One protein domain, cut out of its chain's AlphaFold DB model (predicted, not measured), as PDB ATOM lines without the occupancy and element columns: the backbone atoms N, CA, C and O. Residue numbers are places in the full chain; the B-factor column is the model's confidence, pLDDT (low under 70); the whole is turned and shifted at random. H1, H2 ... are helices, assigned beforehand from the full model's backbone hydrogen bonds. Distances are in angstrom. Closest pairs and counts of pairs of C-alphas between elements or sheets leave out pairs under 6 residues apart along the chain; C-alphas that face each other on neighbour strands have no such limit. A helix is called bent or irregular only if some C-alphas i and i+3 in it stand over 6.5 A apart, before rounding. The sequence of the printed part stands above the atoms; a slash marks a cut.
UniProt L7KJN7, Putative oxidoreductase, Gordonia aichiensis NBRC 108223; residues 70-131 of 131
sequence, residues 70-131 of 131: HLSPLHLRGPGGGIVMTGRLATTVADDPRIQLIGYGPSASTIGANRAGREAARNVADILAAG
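AT A GLANCE: This is residues 70 to 131 of the 131 residues of the protein "Putative oxidoreductase" of Gordonia aichiensis NBRC 108223 (UniProt L7KJN7). One long, straight helix, H2, runs along one side of the domain, and the long stretch of residues 75 to 109, with no named element, loops from the short, irregular helix H1 on the far side out to Gly 80, well away from H2, and then back to the start of H2, leaving H1 apart from H2. The printed part has 62 residues with two named helices, H1 then H2, and no named strand. The class is all helix, though under half of the residues, 25, are in named elements. The whole is compact and rounded, with a radius of gyration of the C-alphas of 11.8 A and spans of 32 by 30 by 20 A.

IN THESE COORDINATES: H1 is residues 70 to 74, 9.0 A from first to last C-alpha, beginning at C-alpha 70 (25.944, -7.991, 5.619). It is irregular: C-alphas 70 and 73 are 7.6 A apart. H2 is residues 110 to 129, 29.3 A, ending at C-alpha 129 (9.034, 13.260, 5.417).

HOW THE PARTS SIT: H1 and H2 are apart. Between them, residues 85 to 86 pair with residues 92 to 93, antiparallel. Of the O i to N i+4 pairs, 0 of 1 in H1 and 15 of 16 in H2 are within hydrogen-bond range; in H1, 1 of 2 O i to N i+3 pairs is.

THE WHOLE: The C-alphas farthest apart, of Gly 80 and Ala 129, are 34.6 A apart. The link from H1 to H2 is long, 35 residues. The printed part has no cut, and no printed residue is under 70 in pLDDT.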
ATOM      1  N   HIS A  70      26.370  -8.801   4.479       95.38
ATOM      2  CA  HIS A  70      25.944  -7.991   5.619       95.38
ATOM      3  C   HIS A  70      24.413  -7.829   5.719       95.38
ATOM      4  O   HIS A  70      23.912  -7.509   6.793       95.38
ATOM      5  N   LEU A  71      23.664  -8.083   4.638       95.69
ATOM      6  CA  LEU A  71      22.195  -8.062   4.618       95.69
ATOM      7  C   LEU A  71      21.567  -9.453   4.788       95.69
ATOM      8  O   LEU A  71      20.344  -9.568   4.792       95.69
ATOM      9  N   SER A  72      22.365 -10.517   4.935       94.94
ATOM     10  CA  SER A  72      21.850 -11.892   5.043       94.94
ATOM     11  C   SER A  72      20.800 -12.090   6.152       94.94
ATOM     12  O   SER A  72      19.817 -12.779   5.876       94.94
ATOM     13  N   PRO A  73      20.916 -11.471   7.351       96.31
ATOM     14  CA  PRO A  73      19.897 -11.593   8.401       96.31
ATOM     15  C   PRO A  73      18.514 -11.038   8.030       96.31
ATOM     16  O   PRO A  73      17.537 -11.333   8.706       96.31
ATOM     17  N   LEU A  74      18.421 -10.220   6.978       96.62
ATOM     18  CA  LEU A  74      17.166  -9.622   6.521       96.62
ATOM     19  C   LEU A  74      16.405 -10.520   5.536       96.62
ATOM     20  O   LEU A  74      15.298 -10.178   5.142       96.62
ATOM     21  N   HIS A  75      16.991 -11.649   5.122       95.31
ATOM     22  CA  HIS A  75      16.355 -12.646   4.252       95.31
ATOM     23  C   HIS A  75      15.778 -12.092   2.929       95.31
ATOM     24  O   HIS A  75      14.849 -12.656   2.368       95.31
ATOM     25  N   LEU A  76      16.386 -11.030   2.386       95.50
ATOM     26  CA  LEU A  76      15.917 -10.298   1.194       95.50
ATOM     27  C   LEU A  76      16.181 -11.008  -0.148       95.50
ATOM     28  O   LEU A  76      15.803 -10.510  -1.209       95.50
ATOM     29  N   ARG A  77      16.945 -12.108  -0.144       95.25
ATOM     30  CA  ARG A  77      17.321 -12.817  -1.375       95.25
ATOM     31  C   ARG A  77      16.191 -13.757  -1.792       95.25
ATOM     32  O   ARG A  77      15.831 -14.658  -1.042       95.25
ATOM     33  N   GLY A  78      15.695 -13.587  -3.014       91.31
ATOM     34  CA  GLY A  78      14.706 -14.473  -3.618       91.31
ATOM     35  C   GLY A  78      15.318 -15.732  -4.252       91.31
ATOM     36  O   GLY A  78      16.544 -15.913  -4.257       91.31
ATOM     37  N   PRO A  79      14.476 -16.598  -4.849       88.25
ATOM     38  CA  PRO A  79      14.936 -17.716  -5.669       88.25
ATOM     39  C   PRO A  79      15.912 -17.228  -6.756       88.25
ATOM     40  O   PRO A  79      15.614 -16.289  -7.489       88.25
ATOM     41  N   GLY A  80      17.104 -17.828  -6.834       85.06
ATOM     42  CA  GLY A  80      18.191 -17.382  -7.726       85.06
ATOM     43  C   GLY A  80      19.240 -16.468  -7.072       85.06
ATOM     44  O   GLY A  80      20.260 -16.171  -7.689       85.06
ATOM     45  N   GLY A  81      19.047 -16.068  -5.809       87.31
ATOM     46  CA  GLY A  81      20.059 -15.383  -4.991       87.31
ATOM     47  C   GLY A  81      20.158 -13.866  -5.189       87.31
ATOM     48  O   GLY A  81      21.003 -13.229  -4.558       87.31
ATOM     49  N   GLY A  82      19.310 -13.287  -6.041       92.12
ATOM     50  CA  GLY A  82      19.171 -11.839  -6.214       92.12
ATOM     51  C   GLY A  82      18.205 -11.214  -5.203       92.12
ATOM     52  O   GLY A  82      17.387 -11.910  -4.607       92.12
ATOM     53  N   ILE A  83      18.292  -9.895  -5.034       95.25
ATOM     54  CA  ILE A  83      17.322  -9.094  -4.274       95.25
ATOM     55  C   ILE A  83      16.430  -8.370  -5.281       95.25
ATOM     56  O   ILE A  83      16.940  -7.778  -6.234       95.25
ATOM     57  N   VAL A  84      15.112  -8.430  -5.095       94.88
ATOM     58  CA  VAL A  84      14.163  -7.756  -5.990       94.88
ATOM     59  C   VAL A  84      14.187  -6.256  -5.712       94.88
ATOM     60  O   VAL A  84      14.047  -5.820  -4.570       94.88
ATOM     61  N   MET A  85      14.364  -5.469  -6.771       95.12
ATOM     62  CA  MET A  85      14.474  -4.017  -6.693       95.12
ATOM     63  C   MET A  85      13.398  -3.335  -7.537       95.12
ATOM     64  O   MET A  85      13.049  -3.810  -8.617       95.12
ATOM     65  N   THR A  86      12.883  -2.212  -7.046       94.56
ATOM     66  CA  THR A  86      11.777  -1.451  -7.634       94.56
ATOM     67  C   THR A  86      12.140   0.026  -7.803       94.56
ATOM     68  O   THR A  86      13.230   0.491  -7.451       94.56
ATOM     69  N   GLY A  87      11.202   0.781  -8.375       90.25
ATOM     70  CA  GLY A  87      11.371   2.198  -8.661       90.25
ATOM     71  C   GLY A  87      12.091   2.456  -9.983       90.25
ATOM     72  O   GLY A  87      12.562   1.549 -10.668       90.25
ATOM     73  N   ARG A  88      12.167   3.736 -10.350       87.19
ATOM     74  CA  ARG A  88      12.597   4.186 -11.681       87.19
ATOM     75  C   ARG A  88      14.003   3.725 -12.073       87.19
ATOM     76  O   ARG A  88      14.227   3.393 -13.232       87.19
ATOM     77  N   LEU A  89      14.945   3.749 -11.130       92.69
ATOM     78  CA  LEU A  89      16.329   3.311 -11.349       92.69
ATOM     79  C   LEU A  89      16.651   1.984 -10.658       92.69
ATOM     80  O   LEU A  89      17.829   1.659 -10.529       92.69
ATOM     81  N   ALA A  90      15.623   1.234 -10.235       93.81
ATOM     82  CA  ALA A  90      15.774  -0.026  -9.515       93.81
ATOM     83  C   ALA A  90      16.784   0.101  -8.363       93.81
ATOM     84  O   ALA A  90      17.782  -0.608  -8.344       93.81
ATOM     85  N   THR A  91      16.556   1.057  -7.451       95.62
ATOM     86  CA  THR A  91      17.410   1.292  -6.266       95.62
ATOM     87  C   THR A  91      16.765   0.797  -4.978       95.62
ATOM     88  O   THR A  91      17.478   0.423  -4.055       95.62
ATOM     89  N   THR A  92      15.435   0.762  -4.914       96.44
ATOM     90  CA  THR A  92      14.679   0.422  -3.705       96.44
ATOM     91  C   THR A  92      14.484  -1.082  -3.602       96.44
ATOM     92  O   THR A  92      14.015  -1.691  -4.559       96.44
ATOM     93  N   VAL A  93      14.797  -1.693  -2.460       96.75
ATOM     94  CA  VAL A  93      14.472  -3.107  -2.219       96.75
ATOM     95  C   VAL A  93      12.957  -3.266  -2.069       96.75
ATOM     96  O   VAL A  93      12.328  -2.526  -1.320       96.75
ATOM     97  N   ALA A  94      12.368  -4.219  -2.796       95.56
ATOM     98  CA  ALA A  94      10.918  -4.423  -2.812       95.56
ATOM     99  C   ALA A  94      10.358  -4.806  -1.432       95.56
ATOM    100  O   ALA A  94       9.338  -4.262  -1.017       95.56
ATOM    101  N   ASP A  95      11.052  -5.706  -0.731       95.81
ATOM    102  CA  ASP A  95      10.612  -6.257   0.557       95.81
ATOM    103  C   ASP A  95      10.813  -5.281   1.728       95.81
ATOM    104  O   ASP A  95      10.101  -5.353   2.727       95.81
ATOM    105  N   ASP A  96      11.765  -4.350   1.609       95.81
ATOM    106  CA  ASP A  96      12.009  -3.305   2.604       95.81
ATOM    107  C   ASP A  96      12.427  -1.991   1.919       95.81
ATOM    108  O   ASP A  96      13.614  -1.783   1.635       95.81
ATOM    109  N   PRO A  97      11.477  -1.063   1.679       94.44
ATOM    110  CA  PRO A  97      11.739   0.185   0.963       94.44
ATOM    111  C   PRO A  97      12.754   1.120   1.633       94.44
ATOM    112  O   PRO A  97      13.273   2.038   0.988       94.44
ATOM    113  N   ARG A  98      13.066   0.891   2.917       95.12
ATOM    114  CA  ARG A  98      14.089   1.646   3.657       95.12
ATOM    115  C   ARG A  98      15.500   1.310   3.176       95.12
ATOM    116  O   ARG A  98      16.432   2.068   3.433       95.12
ATOM    117  N   ILE A  99      15.663   0.189   2.475       96.56
ATOM    118  CA  ILE A  99      16.942  -0.284   1.960       96.56
ATOM    119  C   ILE A  99      17.078   0.145   0.501       96.56
ATOM    120  O   ILE A  99      16.259  -0.189  -0.356       96.56
ATOM    121  N   GLN A 100      18.154   0.877   0.219       96.12
ATOM    122  CA  GLN A 100      18.530   1.291  -1.128       96.12
ATOM    123  C   GLN A 100      19.845   0.604  -1.516       96.12
ATOM    124  O   GLN A 100      20.824   0.695  -0.776       96.12
ATOM    125  N   LEU A 101      19.896  -0.059  -2.674       95.81
ATOM    126  CA  LEU A 101      21.128  -0.632  -3.225       95.81
ATOM    127  C   LEU A 101      21.528   0.163  -4.472       95.81
ATOM    128  O   LEU A 101      20.753   0.321  -5.410       95.81
ATOM    129  N   ILE A 102      22.749   0.688  -4.477       95.12
ATOM    130  CA  ILE A 102      23.262   1.584  -5.519       95.12
ATOM    131  C   ILE A 102      24.551   0.976  -6.061       95.12
ATOM    132  O   ILE A 102      25.370   0.479  -5.292       95.12
ATOM    133  N   GLY A 103      24.737   1.003  -7.380       92.81
ATOM    134  CA  GLY A 103      25.890   0.378  -8.035       92.81
ATOM    135  C   GLY A 103      25.727  -1.126  -8.274       92.81
ATOM    136  O   GLY A 103      26.661  -1.764  -8.749       92.81
ATOM    137  N   TYR A 104      24.547  -1.686  -7.995       91.62
ATOM    138  CA  TYR A 104      24.194  -3.071  -8.304       91.62
ATOM    139  C   TYR A 104      23.245  -3.155  -9.507       91.62
ATOM    140  O   TYR A 104      22.480  -2.224  -9.791       91.62
ATOM    141  N   GLY A 105      23.305  -4.281 -10.224       85.06
ATOM    142  CA  GLY A 105      22.426  -4.561 -11.359       85.06
ATOM    143  C   GLY A 105      22.523  -3.489 -12.460       85.06
ATOM    144  O   GLY A 105      23.635  -3.124 -12.843       85.06
ATOM    145  N   PRO A 106      21.398  -2.936 -12.954       83.19
ATOM    146  CA  PRO A 106      21.390  -1.921 -14.019       83.19
ATOM    147  C   PRO A 106      22.182  -0.640 -13.704       83.19
ATOM    148  O   PRO A 106      22.525   0.116 -14.612       83.19
ATOM    149  N   SER A 107      22.471  -0.377 -12.424       86.81
ATOM    150  CA  SER A 107      23.218   0.806 -11.983       86.81
ATOM    151  C   SER A 107      24.733   0.593 -11.876       86.81
ATOM    152  O   SER A 107      25.441   1.546 -11.554       86.81
ATOM    153  N   ALA A 108      25.243  -0.611 -12.176       90.94
ATOM    154  CA  ALA A 108      26.656  -0.995 -12.070       90.94
ATOM    155  C   ALA A 108      27.543  -0.370 -13.170       90.94
ATOM    156  O   ALA A 108      28.177  -1.048 -13.973       90.94
ATOM    157  N   SER A 109      27.568   0.959 -13.228       90.94
ATOM    158  CA  SER A 109      28.468   1.759 -14.059       90.94
ATOM    159  C   SER A 109      28.733   3.099 -13.380       90.94
ATOM    160  O   SER A 109      27.920   3.560 -12.582       90.94
ATOM    161  N   THR A 110      29.822   3.780 -13.733       87.38
ATOM    162  CA  THR A 110      30.164   5.085 -13.137       87.38
ATOM    163  C   THR A 110      29.045   6.119 -13.319       87.38
ATOM    164  O   THR A 110      28.674   6.829 -12.386       87.38
ATOM    165  N   ILE A 111      28.456   6.191 -14.519       89.00
ATOM    166  CA  ILE A 111      27.365   7.131 -14.818       89.00
ATOM    167  C   ILE A 111      26.047   6.663 -14.186       89.00
ATOM    168  O   ILE A 111      25.296   7.479 -13.647       89.00
ATOM    169  N   GLY A 112      25.759   5.359 -14.252       89.56
ATOM    170  CA  GLY A 112      24.548   4.766 -13.681       89.56
ATOM    171  C   GLY A 112      24.473   4.948 -12.167       89.56
ATOM    172  O   GLY A 112      23.441   5.391 -11.665       89.56
ATOM    173  N   ALA A 113      25.583   4.715 -11.464       89.94
ATOM    174  CA  ALA A 113      25.682   4.849 -10.015       89.94
ATOM    175  C   ALA A 113      25.394   6.283  -9.546       89.94
ATOM    176  O   ALA A 113      24.643   6.472  -8.594       89.94
ATOM    177  N   ASN A 114      25.892   7.303 -10.256       91.00
ATOM    178  CA  ASN A 114      25.612   8.705  -9.916       91.00
ATOM    179  C   ASN A 114      24.120   9.058 -10.027       91.00
ATOM    180  O   ASN A 114      23.573   9.757  -9.171       91.00
ATOM    181  N   ARG A 115      23.438   8.578 -11.075       92.88
ATOM    182  CA  ARG A 115      21.991   8.804 -11.244       92.88
ATOM    183  C   ARG A 115      21.193   8.046 -10.182       92.88
ATOM    184  O   ARG A 115      20.307   8.632  -9.567       92.88
ATOM    185  N   ALA A 116      21.550   6.787  -9.943       95.00
ATOM    186  CA  ALA A 116      20.944   5.938  -8.922       95.00
ATOM    187  C   ALA A 116      21.101   6.529  -7.512       95.00
ATOM    188  O   ALA A 116      20.130   6.578  -6.768       95.00
ATOM    189  N   GLY A 117      22.275   7.073  -7.175       95.12
ATOM    190  CA  GLY A 117      22.508   7.728  -5.887       95.12
ATOM    191  C   GLY A 117      21.591   8.931  -5.652       95.12
ATOM    192  O   GLY A 117      21.041   9.083  -4.564       95.12
ATOM    193  N   ARG A 118      21.354   9.755  -6.685       95.31
ATOM    194  CA  ARG A 118      20.412  10.884  -6.590       95.31
ATOM    195  C   ARG A 118      18.973  10.419  -6.357       95.31
ATOM    196  O   ARG A 118      18.275  11.037  -5.561       95.31
ATOM    197  N   GLU A 119      18.526   9.375  -7.049       95.38
ATOM    198  CA  GLU A 119      17.173   8.841  -6.853       95.38
ATOM    199  C   GLU A 119      17.019   8.183  -5.477       95.38
ATOM    200  O   GLU A 119      16.046   8.461  -4.786       95.38
ATOM    201  N   ALA A 120      18.005   7.406  -5.023       96.19
ATOM    202  CA  ALA A 120      17.988   6.806  -3.690       96.19
ATOM    203  C   ALA A 120      17.896   7.866  -2.579       96.19
ATOM    204  O   ALA A 120      17.111   7.711  -1.647       96.19
ATOM    205  N   ALA A 121      18.637   8.973  -2.702       96.31
ATOM    206  CA  ALA A 121      18.562  10.082  -1.750       96.31
ATOM    207  C   ALA A 121      17.167  10.730  -1.703       96.31
ATOM    208  O   ALA A 121      16.685  11.058  -0.621       96.31
ATOM    209  N   ARG A 122      16.507  10.888  -2.860       95.69
ATOM    210  CA  ARG A 122      15.124  11.391  -2.938       95.69
ATOM    211  C   ARG A 122      14.149  10.434  -2.262       95.69
ATOM    212  O   ARG A 122      13.408  10.867  -1.392       95.69
ATOM    213  N   ASN A 123      14.230   9.141  -2.581       95.00
ATOM    214  CA  ASN A 123      13.369   8.120  -1.981       95.00
ATOM    215  C   ASN A 123      13.472   8.122  -0.450       95.00
ATOM    216  O   ASN A 123      12.462   8.073   0.241       95.00
ATOM    217  N   VAL A 124      14.694   8.201   0.089       95.38
ATOM    218  CA  VAL A 124      14.909   8.249   1.542       95.38
ATOM    219  C   VAL A 124      14.349   9.540   2.142       95.38
ATOM    220  O   VAL A 124      13.713   9.479   3.189       95.38
ATOM    221  N   ALA A 125      14.537  10.692   1.491       96.62
ATOM    222  CA  ALA A 125      13.964  11.955   1.959       96.62
ATOM    223  C   ALA A 125      12.427  11.907   2.009       96.62
ATOM    224  O   ALA A 125      11.843  12.340   3.000       96.62
ATOM    225  N   ASP A 126      11.788  11.325   0.992       94.88
ATOM    226  CA  ASP A 126      10.333  11.167   0.938       94.88
ATOM    227  C   ASP A 126       9.825  10.232   2.050       94.88
ATOM    228  O   ASP A 126       8.838  10.545   2.715       94.88
ATOM    229  N   ILE A 127      10.526   9.120   2.314       93.88
ATOM    230  CA  ILE A 127      10.211   8.202   3.426       93.88
ATOM    231  C   ILE A 127      10.299   8.925   4.774       93.88
ATOM    232  O   ILE A 127       9.422   8.756   5.617       93.88
ATOM    233  N   LEU A 128      11.345   9.731   4.981       95.75
ATOM    234  CA  LEU A 128      11.554  10.469   6.230       95.75
ATOM    235  C   LEU A 128      10.557  11.617   6.422       95.75
ATOM    236  O   LEU A 128      10.262  11.962   7.556       95.75
ATOM    237  N   ALA A 129      10.053  12.215   5.342       96.19
ATOM    238  CA  ALA A 129       9.034  13.260   5.417       96.19
ATOM    239  C   ALA A 129       7.624  12.706   5.696       96.19
ATOM    240  O   ALA A 129       6.751  13.450   6.136       96.19
ATOM    241  N   ALA A 130       7.393  11.423   5.402       89.00
ATOM    242  CA  ALA A 130       6.110  10.751   5.585       89.00
ATOM    243  C   ALA A 130       5.937  10.075   6.960       89.00
ATOM    244  O   ALA A 130       4.837   9.598   7.248       89.00
ATOM    245  N   GLY A 131       6.997   9.991   7.772       70.25
ATOM    246  CA  GLY A 131       6.995   9.407   9.120       70.25
ATOM    247  C   GLY A 131       6.987  10.460  10.216       70.25
ATOM    248  O   GLY A 131       6.355  10.185  11.260       70.25
TER     249      GLY A 131